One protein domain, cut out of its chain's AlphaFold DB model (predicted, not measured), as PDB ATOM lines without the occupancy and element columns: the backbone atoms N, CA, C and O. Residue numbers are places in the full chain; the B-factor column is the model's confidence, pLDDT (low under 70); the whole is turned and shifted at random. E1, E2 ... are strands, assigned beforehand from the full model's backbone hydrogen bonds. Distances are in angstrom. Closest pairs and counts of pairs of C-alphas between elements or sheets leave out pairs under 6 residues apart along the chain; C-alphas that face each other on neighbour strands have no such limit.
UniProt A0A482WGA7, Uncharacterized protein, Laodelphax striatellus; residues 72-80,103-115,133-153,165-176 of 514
ATOM      1  N   GLY A  72     -24.841 -34.638  -5.297       68.69
ATOM      2  CA  GLY A  72     -23.999 -33.611  -4.678       68.69
ATOM      3  C   GLY A  72     -23.462 -33.957  -3.292       68.69
ATOM      4  O   GLY A  72     -23.603 -35.096  -2.863       68.69
ATOM      5  N   SER A  73     -22.869 -32.981  -2.607       68.62
ATOM      6  CA  SER A  73     -22.504 -33.108  -1.190       68.62
ATOM      7  C   SER A  73     -23.573 -32.462  -0.311       68.62
ATOM      8  O   SER A  73     -24.144 -31.441  -0.700       68.62
ATOM      9  N   TYR A  74     -23.871 -33.076   0.832       70.81
ATOM     10  CA  TYR A  74     -24.856 -32.607   1.800       70.81
ATOM     11  C   TYR A  74     -24.288 -32.685   3.218       70.81
ATOM     12  O   TYR A  74     -23.872 -33.766   3.632       70.81
ATOM     13  N   VAL A  75     -24.347 -31.584   3.959       74.06
ATOM     14  CA  VAL A  75     -23.958 -31.517   5.374       74.06
ATOM     15  C   VAL A  75     -25.123 -30.986   6.182       74.06
ATOM     16  O   VAL A  75     -25.848 -30.095   5.735       74.06
ATOM     17  N   TYR A  76     -25.311 -31.580   7.346       76.81
ATOM     18  CA  TYR A  76     -26.301 -31.181   8.323       76.81
ATOM     19  C   TYR A  76     -25.607 -31.155   9.681       76.81
ATOM     20  O   TYR A  76     -25.194 -32.206  10.166       76.81
ATOM     21  N   HIS A  77     -25.470 -29.975  10.268       74.44
ATOM     22  CA  HIS A  77     -25.133 -29.820  11.677       74.44
ATOM     23  C   HIS A  77     -26.426 -29.467  12.399       74.44
ATOM     24  O   HIS A  77     -27.032 -28.457  12.070       74.44
ATOM     25  N   ASP A  78     -26.862 -30.307  13.327       77.00
ATOM     26  CA  ASP A  78     -28.029 -30.095  14.183       77.00
ATOM     27  C   ASP A  78     -27.563 -30.122  15.647       77.00
ATOM     28  O   ASP A  78     -27.067 -31.138  16.138       77.00
ATOM     29  N   GLY A  79     -27.659 -29.000  16.359       75.88
ATOM     30  CA  GLY A  79     -27.267 -28.908  17.769       75.88
ATOM     31  C   GLY A  79     -26.223 -27.830  18.051       75.88
ATOM     32  O   GLY A  79     -26.329 -26.716  17.553       75.88
ATOM     33  N   THR A  80     -25.253 -28.106  18.926       76.50
ATOM     34  CA  THR A  80     -24.261 -27.113  19.381       76.50
ATOM     35  C   THR A  80     -22.868 -27.456  18.856       76.50
ATOM     36  O   THR A  80     -22.250 -28.407  19.326       76.50
ATOM     37  N   GLY A 103     -25.354 -30.026  -6.754       70.94
ATOM     38  CA  GLY A 103     -24.628 -28.988  -6.019       70.94
ATOM     39  C   GLY A 103     -24.053 -29.407  -4.671       70.94
ATOM     40  O   GLY A 103     -24.129 -30.576  -4.314       70.94
ATOM     41  N   SER A 104     -23.508 -28.447  -3.928       71.50
ATOM     42  CA  SER A 104     -23.190 -28.615  -2.505       71.50
ATOM     43  C   SER A 104     -24.285 -27.957  -1.665       71.50
ATOM     44  O   SER A 104     -24.798 -26.905  -2.057       71.50
ATOM     45  N   TYR A 105     -24.691 -28.603  -0.575       73.88
ATOM     46  CA  TYR A 105     -25.766 -28.162   0.310       73.88
ATOM     47  C   TYR A 105     -25.329 -28.287   1.764       73.88
ATOM     48  O   TYR A 105     -25.038 -29.403   2.187       73.88
ATOM     49  N   VAL A 106     -25.369 -27.201   2.528       77.12
ATOM     50  CA  VAL A 106     -25.098 -27.233   3.969       77.12
ATOM     51  C   VAL A 106     -26.235 -26.607   4.746       77.12
ATOM     52  O   VAL A 106     -26.887 -25.669   4.287       77.12
ATOM     53  N   TYR A 107     -26.528 -27.234   5.873       79.75
ATOM     54  CA  TYR A 107     -27.570 -26.855   6.800       79.75
ATOM     55  C   TYR A 107     -26.946 -26.851   8.191       79.75
ATOM     56  O   TYR A 107     -26.575 -27.911   8.686       79.75
ATOM     57  N   HIS A 108     -26.826 -25.679   8.794       77.12
ATOM     58  CA  HIS A 108     -26.564 -25.538  10.217       77.12
ATOM     59  C   HIS A 108     -27.897 -25.211  10.872       77.12
ATOM     60  O   HIS A 108     -28.481 -24.189  10.550       77.12
ATOM     61  N   ASP A 109     -28.390 -26.094  11.725       79.44
ATOM     62  CA  ASP A 109     -29.564 -25.911  12.567       79.44
ATOM     63  C   ASP A 109     -29.087 -25.938  14.028       79.44
ATOM     64  O   ASP A 109     -28.369 -26.848  14.449       79.44
ATOM     65  N   GLY A 110     -29.400 -24.902  14.804       78.94
ATOM     66  CA  GLY A 110     -28.992 -24.798  16.205       78.94
ATOM     67  C   GLY A 110     -27.934 -23.728  16.465       78.94
ATOM     68  O   GLY A 110     -28.067 -22.596  16.022       78.94
ATOM     69  N   THR A 111     -26.931 -24.018  17.297       78.62
ATOM     70  CA  THR A 111     -25.935 -23.041  17.771       78.62
ATOM     71  C   THR A 111     -24.540 -23.369  17.244       78.62
ATOM     72  O   THR A 111     -23.962 -24.376  17.642       78.62
ATOM     73  N   THR A 112     -23.967 -22.508  16.408       75.56
ATOM     74  CA  THR A 112     -22.613 -22.671  15.855       75.56
ATOM     75  C   THR A 112     -21.727 -21.502  16.290       75.56
ATOM     76  O   THR A 112     -21.974 -20.366  15.896       75.56
ATOM     77  N   THR A 113     -20.715 -21.741  17.133       79.00
ATOM     78  CA  THR A 113     -19.825 -20.681  17.667       79.00
ATOM     79  C   THR A 113     -18.336 -21.008  17.484       79.00
ATOM     80  O   THR A 113     -17.623 -21.227  18.471       79.00
ATOM     81  N   PRO A 114     -17.849 -21.120  16.242       73.06
ATOM     82  CA  PRO A 114     -16.450 -21.412  16.009       73.06
ATOM     83  C   PRO A 114     -15.567 -20.169  16.196       73.06
ATOM     84  O   PRO A 114     -16.050 -19.041  16.169       73.06
ATOM     85  N   GLY A 115     -14.263 -20.339  16.406       72.25
ATOM     86  CA  GLY A 115     -13.340 -19.196  16.380       72.25
ATOM     87  C   GLY A 115     -13.243 -18.577  14.979       72.25
ATOM     88  O   GLY A 115     -13.344 -17.360  14.852       72.25
ATOM     89  N   ALA A 133     -29.133 -25.773  -9.524       68.44
ATOM     90  CA  ALA A 133     -27.743 -26.138  -9.739       68.44
ATOM     91  C   ALA A 133     -26.809 -25.082  -9.142       68.44
ATOM     92  O   ALA A 133     -26.840 -23.934  -9.583       68.44
ATOM     93  N   GLY A 134     -26.006 -25.454  -8.146       71.25
ATOM     94  CA  GLY A 134     -25.120 -24.513  -7.460       71.25
ATOM     95  C   GLY A 134     -24.809 -24.871  -6.009       71.25
ATOM     96  O   GLY A 134     -25.109 -25.982  -5.585       71.25
ATOM     97  N   SER A 135     -24.209 -23.950  -5.263       72.81
ATOM     98  CA  SER A 135     -23.983 -24.069  -3.819       72.81
ATOM     99  C   SER A 135     -25.154 -23.460  -3.042       72.81
ATOM    100  O   SER A 135     -25.719 -22.444  -3.454       72.81
ATOM    101  N   TYR A 136     -25.561 -24.118  -1.960       75.50
ATOM    102  CA  TYR A 136     -26.664 -23.696  -1.101       75.50
ATOM    103  C   TYR A 136     -26.263 -23.843   0.361       75.50
ATOM    104  O   TYR A 136     -25.961 -24.964   0.763       75.50
ATOM    105  N   VAL A 137     -26.337 -22.775   1.145       79.69
ATOM    106  CA  VAL A 137     -26.143 -22.850   2.597       79.69
ATOM    107  C   VAL A 137     -27.326 -22.241   3.327       79.69
ATOM    108  O   VAL A 137     -27.958 -21.296   2.853       79.69
ATOM    109  N   TYR A 138     -27.690 -22.895   4.417       81.62
ATOM    110  CA  TYR A 138     -28.787 -22.539   5.290       81.62
ATOM    111  C   TYR A 138     -28.241 -22.549   6.712       81.62
ATOM    112  O   TYR A 138     -27.858 -23.610   7.197       81.62
ATOM    113  N   HIS A 139     -28.201 -21.393   7.353       79.44
ATOM    114  CA  HIS A 139     -28.006 -21.281   8.789       79.44
ATOM    115  C   HIS A 139     -29.371 -20.977   9.386       79.44
ATOM    116  O   HIS A 139     -29.952 -19.958   9.045       79.44
ATOM    117  N   ASP A 140     -29.893 -21.874  10.204       81.31
ATOM    118  CA  ASP A 140     -31.099 -21.716  11.003       81.31
ATOM    119  C   ASP A 140     -30.671 -21.767  12.477       81.31
ATOM    120  O   ASP A 140     -29.959 -22.681  12.900       81.31
ATOM    121  N   GLY A 141     -31.011 -20.748  13.261       81.06
ATOM    122  CA  GLY A 141     -30.638 -20.665  14.673       81.06
ATOM    123  C   GLY A 141     -29.601 -19.584  14.974       81.06
ATOM    124  O   GLY A 141     -29.778 -18.431  14.607       81.06
ATOM    125  N   THR A 142     -28.570 -19.893  15.763       80.81
ATOM    126  CA  THR A 142     -27.595 -18.923  16.289       80.81
ATOM    127  C   THR A 142     -26.185 -19.227  15.787       80.81
ATOM    128  O   THR A 142     -25.611 -20.249  16.141       80.81
ATOM    129  N   THR A 143     -25.604 -18.328  14.994       77.50
ATOM    130  CA  THR A 143     -24.246 -18.458  14.444       77.50
ATOM    131  C   THR A 143     -23.389 -17.289  14.934       77.50
ATOM    132  O   THR A 143     -23.650 -16.143  14.579       77.50
ATOM    133  N   THR A 144     -22.392 -17.542  15.788       81.00
ATOM    134  CA  THR A 144     -21.548 -16.488  16.398       81.00
ATOM    135  C   THR A 144     -20.049 -16.786  16.258       81.00
ATOM    136  O   THR A 144     -19.370 -17.044  17.258       81.00
ATOM    137  N   PRO A 145     -19.525 -16.837  15.027       74.94
ATOM    138  CA  PRO A 145     -18.116 -17.090  14.809       74.94
ATOM    139  C   PRO A 145     -17.264 -15.844  15.104       74.94
ATOM    140  O   PRO A 145     -17.766 -14.722  15.092       74.94
ATOM    141  N   GLY A 146     -15.970 -16.006  15.381       73.69
ATOM    142  CA  GLY A 146     -15.058 -14.855  15.441       73.69
ATOM    143  C   GLY A 146     -14.893 -14.195  14.066       73.69
ATOM    144  O   GLY A 146     -15.027 -12.978  13.962       73.69
ATOM    145  N   GLN A 147     -14.688 -15.004  13.027       77.56
ATOM    146  CA  GLN A 147     -14.693 -14.626  11.605       77.56
ATOM    147  C   GLN A 147     -15.520 -15.651  10.817       77.56
ATOM    148  O   GLN A 147     -15.513 -16.831  11.178       77.56
ATOM    149  N   LEU A 148     -16.270 -15.197   9.814       78.06
ATOM    150  CA  LEU A 148     -17.084 -16.029   8.931       78.06
ATOM    151  C   LEU A 148     -16.788 -15.662   7.483       78.06
ATOM    152  O   LEU A 148     -17.291 -14.642   7.013       78.06
ATOM    153  N   ASP A 149     -16.050 -16.530   6.802       77.44
ATOM    154  CA  ASP A 149     -15.604 -16.308   5.431       77.44
ATOM    155  C   ASP A 149     -16.344 -17.283   4.512       77.44
ATOM    156  O   ASP A 149     -16.197 -18.507   4.566       77.44
ATOM    157  N   ASP A 150     -17.221 -16.737   3.672       72.19
ATOM    158  CA  ASP A 150     -18.275 -17.500   3.012       72.19
ATOM    159  C   ASP A 150     -18.081 -17.552   1.483       72.19
ATOM    160  O   ASP A 150     -18.995 -17.270   0.691       72.19
ATOM    161  N   GLU A 151     -16.883 -17.956   1.039       68.69
ATOM    162  CA  GLU A 151     -16.487 -17.914  -0.372       68.69
ATOM    163  C   GLU A 151     -17.145 -18.998  -1.242       68.69
ATOM    164  O   GLU A 151     -17.046 -20.215  -1.029       68.69
ATOM    165  N   ARG A 152     -17.813 -18.583  -2.328       67.12
ATOM    166  CA  ARG A 152     -18.475 -19.544  -3.241       67.12
ATOM    167  C   ARG A 152     -18.208 -19.279  -4.720       67.12
ATOM    168  O   ARG A 152     -19.133 -18.894  -5.452       67.12
ATOM    169  N   PRO A 153     -16.991 -19.573  -5.214       60.19
ATOM    170  CA  PRO A 153     -16.681 -19.456  -6.629       60.19
ATOM    171  C   PRO A 153     -17.489 -20.458  -7.464       60.19
ATOM    172  O   PRO A 153     -17.408 -21.685  -7.335       60.19
ATOM    173  N   GLY A 165     -26.657 -20.822  -9.503       71.56
ATOM    174  CA  GLY A 165     -25.776 -19.914  -8.767       71.56
ATOM    175  C   GLY A 165     -25.618 -20.278  -7.294       71.56
ATOM    176  O   GLY A 165     -26.041 -21.362  -6.896       71.56
ATOM    177  N   SER A 166     -25.007 -19.394  -6.515       73.50
ATOM    178  CA  SER A 166     -24.836 -19.536  -5.069       73.50
ATOM    179  C   SER A 166     -26.033 -18.935  -4.331       73.50
ATOM    180  O   SER A 166     -26.582 -17.907  -4.740       73.50
ATOM    181  N   TYR A 167     -26.482 -19.621  -3.285       76.56
ATOM    182  CA  TYR A 167     -27.618 -19.217  -2.467       76.56
ATOM    183  C   TYR A 167     -27.274 -19.387  -0.997       76.56
ATOM    184  O   TYR A 167     -26.968 -20.510  -0.598       76.56
ATOM    185  N   VAL A 168     -27.409 -18.333  -0.204       81.19
ATOM    186  CA  VAL A 168     -27.273 -18.427   1.250       81.19
ATOM    187  C   VAL A 168     -28.485 -17.837   1.942       81.19
ATOM    188  O   VAL A 168     -29.108 -16.889   1.460       81.19
ATOM    189  N   TYR A 169     -28.884 -18.517   3.004       82.75
ATOM    190  CA  TYR A 169     -30.029 -18.200   3.828       82.75
ATOM    191  C   TYR A 169     -29.552 -18.242   5.274       82.75
ATOM    192  O   TYR A 169     -29.193 -19.311   5.753       82.75
ATOM    193  N   HIS A 170     -29.541 -17.098   5.937       80.25
ATOM    194  CA  HIS A 170     -29.414 -17.007   7.381       80.25
ATOM    195  C   HIS A 170     -30.808 -16.725   7.921       80.25
ATOM    196  O   HIS A 170     -31.393 -15.714   7.560       80.25
ATOM    197  N   ASP A 171     -31.349 -17.634   8.713       82.00
ATOM    198  CA  ASP A 171     -32.588 -17.498   9.465       82.00
ATOM    199  C   ASP A 171     -32.215 -17.570  10.954       82.00
ATOM    200  O   ASP A 171     -31.508 -18.481  11.389       82.00
ATOM    201  N   GLY A 172     -32.597 -16.565  11.737       82.19
ATOM    202  CA  GLY A 172     -32.268 -16.489  13.160       82.19
ATOM    203  C   GLY A 172     -31.240 -15.410  13.500       82.19
ATOM    204  O   GLY A 172     -31.406 -14.254  13.135       82.19
ATOM    205  N   THR A 173     -30.236 -15.730  14.316       81.75
ATOM    206  CA  THR A 173     -29.274 -14.773  14.889       81.75
ATOM    207  C   THR A 173     -27.858 -15.048  14.389       81.75
ATOM    208  O   THR A 173     -27.287 -16.090  14.691       81.75
ATOM    209  N   THR A 174     -27.266 -14.107  13.657       78.44
ATOM    210  CA  THR A 174     -25.894 -14.199  13.131       78.44
ATOM    211  C   THR A 174     -25.065 -13.039  13.688       78.44
ATOM    212  O   THR A 174     -25.314 -11.886  13.343       78.44
ATOM    213  N   THR A 175     -24.108 -13.310  14.582       81.75
ATOM    214  CA  THR A 175     -23.277 -12.270  15.236       81.75
ATOM    215  C   THR A 175     -21.773 -12.552  15.104       81.75
ATOM    216  O   THR A 175     -21.100 -12.836  16.101       81.75
ATOM    217  N   PRO A 176     -21.241 -12.547  13.876       75.94
ATOM    218  CA  PRO A 176     -19.821 -12.730  13.633       75.94
ATOM    219  C   PRO A 176     -19.004 -11.504  14.072       75.94
ATOM    220  O   PRO A 176     -19.518 -10.388  14.106       75.94
TER     221      PRO A 176
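AT A GLANCE: This is residues 72 to 80, 103 to 115, 133 to 153 and 165 to 176 of the 514 residues of an uncharacterized protein of Laodelphax striatellus (UniProt A0A482WGA7). One sheet of four strands, E1, E2, E3 and E5, runs side by side in register, almost without turning from one strand to the next, and E2, E3 and E5 each bend sharply near their far ends. After E3 the chain folds back, and the short strand E4 lies over one face of the sheet, well clear of it. The printed part has 55 residues in four pieces, with no named helix and five strands in the order E1 E2 E3 E4 E5. The sheet's order is E1, E2, E3, E5, all parallel, and the class is all strand. The whole is compact, with a radius of gyration of the C-alphas of 11.1 A and spans of 28 by 20 by 18 A.

IN THESE COORDINATES: E1, residues 72 to 80, begins at C-alpha 72 at (-23.999, -33.611, -4.678) and is 24.9 A long from first to last C-alpha. E2, residues 103 to 112, is 22.9 A long and bends by 75 degrees at residue 109. E3, residues 133 to 143, is the longest strand by residues, 25.6 A long, and bends by 71 degrees at residue 140. E4, residues 147 to 149, is 6.5 A long. E5, residues 167 to 174, is 16.5 A long, bends by 80 degrees at residue 171 and ends at C-alpha 174 at (-25.894, -14.199, 13.131).

HOW THE PARTS SIT: E1, an edge strand, is parallel to E2 at 1 degree; C-alphas 75 and 106 face each other at 4.7 A, and N 77 and O 107 are within hydrogen-bond range at 2.8 A. The inner strands E2 and E3 are parallel at 0 degrees, with N 140 and O 108 within hydrogen-bond range at 2.7 A. E3 and the other edge strand, E5, are parallel at 1 degree, with N 171 and O 139 within hydrogen-bond range at 2.7 A. From edge to edge the strands' lines turn by 1 degree, while the sheet's C-alphas lie up to 4.9 A off their best plane. E4 follows E3 by a tight link of 3 residues. It pairs with no named strand and is apart from E1, E2, E3 and E5.

THE WHOLE: The two C-alphas farthest apart, those of Gly 115 and Ala 133, are 30.6 A from each other across the cut that leaves out residues 116 to 132. Residues 81 to 102 are not printed either, with 25.5 A between C-alphas 80 and 103, nor are residues 154 to 164, with 9.4 A between C-alphas 153 and 165. The model's mean pLDDT over the printed residues is 76.0, and residues 72 to 73, 133 and 151 to 153 are under 70.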